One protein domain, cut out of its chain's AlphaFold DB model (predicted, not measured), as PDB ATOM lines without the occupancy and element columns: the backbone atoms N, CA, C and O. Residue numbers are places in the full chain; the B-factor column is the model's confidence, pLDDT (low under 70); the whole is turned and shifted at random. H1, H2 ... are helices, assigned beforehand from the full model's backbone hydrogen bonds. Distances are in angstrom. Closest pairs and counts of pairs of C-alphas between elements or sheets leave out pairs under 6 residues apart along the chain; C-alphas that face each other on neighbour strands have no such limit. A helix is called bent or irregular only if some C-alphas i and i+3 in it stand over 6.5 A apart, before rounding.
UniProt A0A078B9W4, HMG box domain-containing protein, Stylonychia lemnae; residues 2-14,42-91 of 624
ATOM      1  N   LEU A   2      50.589  24.666 -31.006       61.62
ATOM      2  CA  LEU A   2      50.926  24.427 -32.425       61.62
ATOM      3  C   LEU A   2      50.880  22.944 -32.836       61.62
ATOM      4  O   LEU A   2      50.328  22.636 -33.880       61.62
ATOM      5  N   LEU A   3      51.336  22.019 -31.983       69.12
ATOM      6  CA  LEU A   3      51.184  20.573 -32.220       69.12
ATOM      7  C   LEU A   3      49.716  20.113 -32.237       69.12
ATOM      8  O   LEU A   3      49.346  19.293 -33.066       69.12
ATOM      9  N   ALA A   4      48.865  20.665 -31.367       68.50
ATOM     10  CA  ALA A   4      47.437  20.340 -31.346       68.50
ATOM     11  C   ALA A   4      46.708  20.916 -32.571       68.50
ATOM     12  O   ALA A   4      45.888  20.237 -33.173       68.50
ATOM     13  N   ILE A   5      47.064  22.136 -32.985       72.88
ATOM     14  CA  ILE A   5      46.557  22.776 -34.205       72.88
ATOM     15  C   ILE A   5      47.025  21.996 -35.444       72.88
ATOM     16  O   ILE A   5      46.220  21.706 -36.319       72.88
ATOM     17  N   SER A   6      48.290  21.569 -35.485       69.94
ATOM     18  CA  SER A   6      48.834  20.729 -36.557       69.94
ATOM     19  C   SER A   6      48.139  19.369 -36.633       69.94
ATOM     20  O   SER A   6      47.877  18.887 -37.731       69.94
ATOM     21  N   LEU A   7      47.803  18.757 -35.492       70.19
ATOM     22  CA  LEU A   7      47.035  17.509 -35.452       70.19
ATOM     23  C   LEU A   7      45.594  17.710 -35.938       70.19
ATOM     24  O   LEU A   7      45.089  16.857 -36.658       70.19
ATOM     25  N   LEU A   8      44.957  18.842 -35.622       69.81
ATOM     26  CA  LEU A   8      43.618  19.167 -36.130       69.81
ATOM     27  C   LEU A   8      43.616  19.393 -37.651       69.81
ATOM     28  O   LEU A   8      42.775  18.822 -38.339       69.81
ATOM     29  N   PHE A   9      44.594  20.126 -38.195       66.88
ATOM     30  CA  PHE A   9      44.732  20.307 -39.649       66.88
ATOM     31  C   PHE A   9      45.106  19.012 -40.381       66.88
ATOM     32  O   PHE A   9      44.669  18.790 -41.508       66.88
ATOM     33  N   SER A  10      45.861  18.119 -39.737       64.56
ATOM     34  CA  SER A  10      46.188  16.808 -40.316       64.56
ATOM     35  C   SER A  10      44.958  15.897 -40.432       64.56
ATOM     36  O   SER A  10      44.923  15.031 -41.302       64.56
ATOM     37  N   VAL A  11      43.933  16.098 -39.592       64.12
ATOM     38  CA  VAL A  11      42.668  15.343 -39.652       64.12
ATOM     39  C   VAL A  11      41.762  15.842 -40.785       64.12
ATOM     40  O   VAL A  11      41.096  15.021 -41.412       64.12
ATOM     41  N   GLU A  12      41.776  17.139 -41.117       59.34
ATOM     42  CA  GLU A  12      41.035  17.672 -42.278       59.34
ATOM     43  C   GLU A  12      41.589  17.179 -43.626       59.34
ATOM     44  O   GLU A  12      40.843  17.104 -44.598       59.34
ATOM     45  N   TYR A  13      42.867  16.786 -43.693       53.88
ATOM     46  CA  TYR A  13      43.483  16.312 -44.940       53.88
ATOM     47  C   TYR A  13      43.138  14.853 -45.293       53.88
ATOM     48  O   TYR A  13      43.376  14.414 -46.420       53.88
ATOM     49  N   VAL A  14      42.533  14.090 -44.374       55.09
ATOM     50  CA  VAL A  14      41.977  12.763 -44.684       55.09
ATOM     51  C   VAL A  14      40.593  12.955 -45.297       55.09
ATOM     52  O   VAL A  14      39.551  12.660 -44.708       55.09
ATOM     53  N   CYS A  42      35.663 -10.600 -54.154       86.00
ATOM     54  CA  CYS A  42      34.360 -10.060 -53.715       86.00
ATOM     55  C   CYS A  42      33.666  -9.138 -54.729       86.00
ATOM     56  O   CYS A  42      34.286  -8.478 -55.558       86.00
ATOM     57  N   CYS A  43      32.336  -9.075 -54.611       84.50
ATOM     58  CA  CYS A  43      31.470  -8.182 -55.377       84.50
ATOM     59  C   CYS A  43      31.500  -6.753 -54.802       84.50
ATOM     60  O   CYS A  43      30.903  -6.491 -53.753       84.50
ATOM     61  N   LEU A  44      32.135  -5.814 -55.513       83.62
ATOM     62  CA  LEU A  44      32.022  -4.377 -55.253       83.62
ATOM     63  C   LEU A  44      30.870  -3.797 -56.081       83.62
ATOM     64  O   LEU A  44      31.077  -3.252 -57.160       83.62
ATOM     65  N   ASP A  45      29.648  -3.895 -55.546       82.00
ATOM     66  CA  ASP A  45      28.404  -3.275 -56.038       82.00
ATOM     67  C   ASP A  45      27.942  -3.634 -57.471       82.00
ATOM     68  O   ASP A  45      26.817  -4.105 -57.671       82.00
ATOM     69  N   SER A  46      28.759  -3.352 -58.482       82.38
ATOM     70  CA  SER A  46      28.492  -3.590 -59.902       82.38
ATOM     71  C   SER A  46      29.570  -4.382 -60.629       82.38
ATOM     72  O   SER A  46      29.309  -4.821 -61.744       82.38
ATOM     73  N   THR A  47      30.736  -4.591 -60.020       85.75
ATOM     74  CA  THR A  47      31.865  -5.308 -60.626       85.75
ATOM     75  C   THR A  47      32.515  -6.239 -59.606       85.75
ATOM     76  O   THR A  47      32.510  -5.957 -58.406       85.75
ATOM     77  N   CYS A  48      33.074  -7.357 -60.069       88.88
ATOM     78  CA  CYS A  48      33.964  -8.168 -59.239       88.88
ATOM     79  C   CYS A  48      35.264  -7.383 -58.984       88.88
ATOM     80  O   CYS A  48      35.714  -6.653 -59.872       88.88
ATOM     81  N   ALA A  49      35.844  -7.497 -57.788       88.50
ATOM     82  CA  ALA A  49      37.201  -7.012 -57.535       88.50
ATOM     83  C   ALA A  49      38.187  -7.719 -58.479       88.50
ATOM     84  O   ALA A  49      37.985  -8.889 -58.794       88.50
ATOM     85  N   ILE A  50      39.227  -7.018 -58.936       85.31
ATOM     86  CA  ILE A  50      40.230  -7.599 -59.842       85.31
ATOM     87  C   ILE A  50      41.122  -8.570 -59.056       85.31
ATOM     88  O   ILE A  50      41.367  -9.679 -59.520       85.31
ATOM     89  N   ASP A  51      41.472  -8.198 -57.817       85.56
ATOM     90  CA  ASP A  51      42.354  -8.966 -56.938       85.56
ATOM     91  C   ASP A  51      41.774  -9.138 -55.517       85.56
ATOM     92  O   ASP A  51      40.967  -8.336 -55.035       85.56
ATOM     93  N   LEU A  52      42.239 -10.160 -54.781       79.31
ATOM     94  CA  LEU A  52      41.880 -10.367 -53.365       79.31
ATOM     95  C   LEU A  52      42.285  -9.186 -52.460       79.31
ATOM     96  O   LEU A  52      41.665  -8.976 -51.415       79.31
ATOM     97  N   ALA A  53      43.310  -8.419 -52.841       76.62
ATOM     98  CA  ALA A  53      43.805  -7.288 -52.059       76.62
ATOM     99  C   ALA A  53      42.771  -6.151 -51.959       76.62
ATOM    100  O   ALA A  53      42.536  -5.626 -50.867       76.62
ATOM    101  N   ASP A  54      42.074  -5.848 -53.057       76.44
ATOM    102  CA  ASP A  54      40.992  -4.852 -53.085       76.44
ATOM    103  C   ASP A  54      39.820  -5.267 -52.191       76.44
ATOM    104  O   ASP A  54      39.148  -4.444 -51.561       76.44
ATOM    105  N   CYS A  55      39.616  -6.577 -52.074       74.56
ATOM    106  CA  CYS A  55      38.601  -7.145 -51.213       74.56
ATOM    107  C   CYS A  55      38.943  -7.031 -49.719       74.56
ATOM    108  O   CYS A  55      38.102  -6.662 -48.889       74.56
ATOM    109  N   ALA A  56      40.205  -7.286 -49.368       69.38
ATOM    110  CA  ALA A  56      40.707  -7.103 -48.011       69.38
ATOM    111  C   ALA A  56      40.639  -5.625 -47.578       69.38
ATOM    112  O   ALA A  56      40.242  -5.326 -46.449       69.38
ATOM    113  N   GLY A  57      40.931  -4.694 -48.495       67.44
ATOM    114  CA  GLY A  57      40.789  -3.253 -48.266       67.44
ATOM    115  C   GLY A  57      39.351  -2.831 -47.952       67.44
ATOM    116  O   GLY A  57      39.124  -2.012 -47.060       67.44
ATOM    117  N   TYR A  58      38.365  -3.444 -48.611       63.28
ATOM    118  CA  TYR A  58      36.951  -3.175 -48.342       63.28
ATOM    119  C   TYR A  58      36.515  -3.657 -46.949       63.28
ATOM    120  O   TYR A  58      35.736  -2.986 -46.278       63.28
ATOM    121  N   THR A  59      37.068  -4.780 -46.484       64.62
ATOM    122  CA  THR A  59      36.748  -5.356 -45.166       64.62
ATOM    123  C   THR A  59      37.344  -4.524 -44.020       64.62
ATOM    124  O   THR A  59      36.714  -4.342 -42.982       64.62
ATOM    125  N   ASN A  60      38.526  -3.933 -44.225       66.75
ATOM    126  CA  ASN A  60      39.188  -3.084 -43.225       66.75
ATOM    127  C   ASN A  60      38.696  -1.628 -43.200       66.75
ATOM    128  O   ASN A  60      39.049  -0.867 -42.295       66.75
ATOM    129  N   ARG A  61      37.856  -1.229 -44.162       72.00
ATOM    130  CA  ARG A  61      37.306   0.127 -44.236       72.00
ATOM    131  C   ARG A  61      36.421   0.470 -43.036       72.00
ATOM    132  O   ARG A  61      36.486   1.595 -42.548       72.00
ATOM    133  N   GLU A  62      35.658  -0.495 -42.521       77.69
ATOM    134  CA  GLU A  62      34.814  -0.281 -41.337       77.69
ATOM    135  C   GLU A  62      35.652   0.021 -40.086       77.69
ATOM    136  O   GLU A  62      35.297   0.895 -39.298       77.69
ATOM    137  N   TYR A  63      36.814  -0.622 -39.934       82.00
ATOM    138  CA  TYR A  63      37.704  -0.363 -38.803       82.00
ATOM    139  C   TYR A  63      38.319   1.034 -38.862       82.00
ATOM    140  O   TYR A  63      38.341   1.719 -37.843       82.00
ATOM    141  N   MET A  64      38.766   1.494 -40.034       81.50
ATOM    142  CA  MET A  64      39.311   2.850 -40.175       81.50
ATOM    143  C   MET A  64      38.262   3.928 -39.876       81.50
ATOM    144  O   MET A  64      38.574   4.903 -39.197       81.50
ATOM    145  N   GLU A  65      37.009   3.736 -40.301       85.19
ATOM    146  CA  GLU A  65      35.917   4.656 -39.953       85.19
ATOM    147  C   GLU A  65      35.656   4.679 -38.433       85.19
ATOM    148  O   GLU A  65      35.464   5.754 -37.858       85.19
ATOM    149  N   ILE A  66      35.734   3.525 -37.756       87.38
ATOM    150  CA  ILE A  66      35.623   3.438 -36.290       87.38
ATOM    151  C   ILE A  66      36.813   4.115 -35.598       87.38
ATOM    152  O   ILE A  66      36.602   4.863 -34.642       87.38
ATOM    153  N   TYR A  67      38.048   3.917 -36.069       91.38
ATOM    154  CA  TYR A  67      39.237   4.553 -35.488       91.38
ATOM    155  C   TYR A  67      39.239   6.070 -35.679       91.38
ATOM    156  O   TYR A  67      39.592   6.789 -34.747       91.38
ATOM    157  N   ILE A  68      38.789   6.573 -36.831       91.38
ATOM    158  CA  ILE A  68      38.615   8.015 -37.060       91.38
ATOM    159  C   ILE A  68      37.510   8.563 -36.143       91.38
ATOM    160  O   ILE A  68      37.681   9.608 -35.509       91.38
ATOM    161  N   GLY A  69      36.397   7.838 -35.994       91.94
ATOM    162  CA  GLY A  69      35.328   8.196 -35.058       91.94
ATOM    163  C   GLY A  69      35.794   8.227 -33.597       91.94
ATOM    164  O   GLY A  69      35.481   9.156 -32.856       91.94
ATOM    165  N   PHE A  70      36.596   7.251 -33.177       92.75
ATOM    166  CA  PHE A  70      37.159   7.209 -31.830       92.75
ATOM    167  C   PHE A  70      38.222   8.297 -31.622       92.75
ATOM    168  O   PHE A  70      38.201   8.988 -30.607       92.75
ATOM    169  N   GLY A  71      39.103   8.512 -32.602       91.94
ATOM    170  CA  GLY A  71      40.128   9.553 -32.561       91.94
ATOM    171  C   GLY A  71      39.530  10.955 -32.447       91.94
ATOM    172  O   GLY A  71      39.984  11.751 -31.628       91.94
ATOM    173  N   THR A  72      38.457  11.239 -33.190       90.69
ATOM    174  CA  THR A  72      37.727  12.515 -33.081       90.69
ATOM    175  C   THR A  72      37.041  12.675 -31.724       90.69
ATOM    176  O   THR A  72      37.110  13.755 -31.136       90.69
ATOM    177  N   LEU A  73      36.453  11.610 -31.167       93.56
ATOM    178  CA  LEU A  73      35.870  11.641 -29.822       93.56
ATOM    179  C   LEU A  73      36.931  11.932 -28.748       93.56
ATOM    180  O   LEU A  73      36.731  12.811 -27.911       93.56
ATOM    181  N   VAL A  74      38.074  11.242 -28.791       93.00
ATOM    182  CA  VAL A  74      39.188  11.454 -27.853       93.00
ATOM    183  C   VAL A  74      39.750  12.871 -27.987       93.00
ATOM    184  O   VAL A  74      39.971  13.538 -26.976       93.00
ATOM    185  N   ALA A  75      39.912  13.370 -29.215       89.06
ATOM    186  CA  ALA A  75      40.364  14.735 -29.466       89.06
ATOM    187  C   ALA A  75      39.392  15.786 -28.906       89.06
ATOM    188  O   ALA A  75      39.838  16.795 -28.370       89.06
ATOM    189  N   LEU A  76      38.079  15.553 -28.963       92.25
ATOM    190  CA  LEU A  76      37.096  16.465 -28.371       92.25
ATOM    191  C   LEU A  76      37.095  16.392 -26.839       92.25
ATOM    192  O   LEU A  76      37.135  17.430 -26.181       92.25
ATOM    193  N   VAL A  77      37.092  15.185 -26.269       94.94
ATOM    194  CA  VAL A  77      37.011  14.973 -24.815       94.94
ATOM    195  C   VAL A  77      38.273  15.455 -24.101       94.94
ATOM    196  O   VAL A  77      38.170  16.043 -23.030       94.94
ATOM    197  N   ILE A  78      39.454  15.246 -24.686       94.50
ATOM    198  CA  ILE A  78      40.735  15.641 -24.080       94.50
ATOM    199  C   ILE A  78      41.175  17.025 -24.572       94.50
ATOM    200  O   ILE A  78      41.663  17.843 -23.790       94.50
ATOM    201  N   GLY A  79      40.985  17.324 -25.856       93.12
ATOM    202  CA  GLY A  79      41.459  18.568 -26.458       93.12
ATOM    203  C   GLY A  79      40.712  19.803 -25.962       93.12
ATOM    204  O   GLY A  79      41.358  20.811 -25.679       93.12
ATOM    205  N   ILE A  80      39.385  19.740 -25.788       92.19
ATOM    206  CA  ILE A  80      38.605  20.905 -25.334       92.19
ATOM    207  C   ILE A  80      39.018  21.340 -23.913       92.19
ATOM    208  O   ILE A  80      39.341  22.517 -23.744       92.19
ATOM    209  N   PRO A  81      39.100  20.452 -22.900       94.69
ATOM    210  CA  PRO A  81      39.552  20.842 -21.563       94.69
ATOM    211  C   PRO A  81      40.986  21.376 -21.530       94.69
ATOM    212  O   PRO A  81      41.245  22.364 -20.844       94.69
ATOM    213  N   ILE A  82      41.912  20.782 -22.296       94.19
ATOM    214  CA  ILE A  82      43.297  21.274 -22.383       94.19
ATOM    215  C   ILE A  82      43.328  22.682 -22.982       94.19
ATOM    216  O   ILE A  82      44.035  23.549 -22.472       94.19
ATOM    217  N   MET A  83      42.540  22.936 -24.030       91.12
ATOM    218  CA  MET A  83      42.443  24.262 -24.642       91.12
ATOM    219  C   MET A  83      41.836  25.289 -23.684       91.12
ATOM    220  O   MET A  83      42.382  26.382 -23.559       91.12
ATOM    221  N   ILE A  84      40.769  24.943 -22.959       93.81
ATOM    222  CA  ILE A  84      40.157  25.831 -21.957       93.81
ATOM    223  C   ILE A  84      41.137  26.122 -20.816       93.81
ATOM    224  O   ILE A  84      41.300  27.277 -20.431       93.81
ATOM    225  N   SER A  85      41.832  25.102 -20.308       93.31
ATOM    226  CA  SER A  85      42.839  25.257 -19.252       93.31
ATOM    227  C   SER A  85      44.009  26.132 -19.714       93.31
ATOM    228  O   SER A  85      44.424  27.046 -19.005       93.31
ATOM    229  N   CYS A  86      44.480  25.933 -20.948       91.19
ATOM    230  CA  CYS A  86      45.522  26.759 -21.552       91.19
ATOM    231  C   CYS A  86      45.068  28.216 -21.733       91.19
ATOM    232  O   CYS A  86      45.820  29.128 -21.400       91.19
ATOM    233  N   LEU A  87      43.836  28.452 -22.195       89.94
ATOM    234  CA  LEU A  87      43.271  29.800 -22.297       89.94
ATOM    235  C   LEU A  87      43.137  30.460 -20.923       89.94
ATOM    236  O   LEU A  87      43.512  31.619 -20.772       89.94
ATOM    237  N   ASN A  88      42.675  29.723 -19.914       93.75
ATOM    238  CA  ASN A  88      42.583  30.229 -18.549       93.75
ATOM    239  C   ASN A  88      43.969  30.593 -17.992       93.75
ATOM    240  O   ASN A  88      44.141  31.666 -17.422       93.75
ATOM    241  N   PHE A  89      44.983  29.757 -18.231       90.94
ATOM    242  CA  PHE A  89      46.367  30.060 -17.866       90.94
ATOM    243  C   PHE A  89      46.881  31.321 -18.577       90.94
ATOM    244  O   PHE A  89      47.438  32.206 -17.930       90.94
ATOM    245  N   CYS A  90      46.637  31.456 -19.883       89.81
ATOM    246  CA  CYS A  90      47.023  32.640 -20.656       89.81
ATOM    247  C   CYS A  90      46.326  33.929 -20.186       89.81
ATOM    248  O   CYS A  90      46.914  35.008 -20.291       89.81
ATOM    249  N   LEU A  91      45.093  33.824 -19.678       89.75
ATOM    250  CA  LEU A  91      44.325  34.955 -19.155       89.75
ATOM    251  C   LEU A  91      44.731  35.332 -17.725       89.75
ATOM    252  O   LEU A  91      44.801  36.517 -17.405       89.75
TER     253      LEU A  91
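AT A GLANCE: This is residues 2 to 14 and 42 to 91 of the 624 residues of the protein "HMG box domain-containing protein" of Stylonychia lemnae (UniProt A0A078B9W4). One long, bent helix, H2, makes the length of a rod, its short arm H2a at a steep angle to its long arm H2b; the short helix H1 runs beside H2b without clearly touching it, and a small loop, residues 42 to 51, stands at the H2a end. The printed part has 63 residues with two named helices, H1 then H2, and no named strand; the class is all helix. The whole is extended, with a radius of gyration of the C-alphas of 18.6 A and spans of 60 by 18 by 17 A.

IN THESE COORDINATES: H2, residues 52 to 91, was assigned as one helix by its hydrogen bonds, but it is bent: C-alphas 59 and 62 are 6.6 A apart. Its arm H2a, residues 52 to 59, begins at C-alpha 52 (41.880, -10.367, -53.365). Its arm H2b, residues 62 to 91, is 42.7 A long and ends at C-alpha 91 (44.325, 34.955, -19.155). H1, residues 2 to 12, begins at C-alpha 2 (50.926, 24.427, -32.425) and is 15.5 A long.

HOW THE PARTS SIT: H2a and H2b stand at a steep tilt of 50 degrees. H2b has a kink of 26 degrees near residue 80. H1 and H2b are close but not clearly touching; their closest C-alphas, those of Ala 4 and Gly 79, are 7.9 A apart. They run opposite ways at a shallow tilt of 32 degrees. H1 and H2a are apart. Before H2a, residues 43 to 44 pair antiparallel with residues 47 to 48. Every O i to N i+4 pair is within hydrogen-bond range in H1 and H2a, and 25 of 26 are in H2b.

THE WHOLE: The C-alphas farthest apart, those of Cys 48 and Leu 91, are 59.8 A apart. Residues 15 to 41 are not printed, and C-alphas 14 and 42 are 25.7 A apart across the cut. Residues 59 to 67 and 84 to 91 stand free. The mean pLDDT of the printed part is 81.4; it is under 70 at residues 2 to 4, 6, 8 to 14 and 56 to 60.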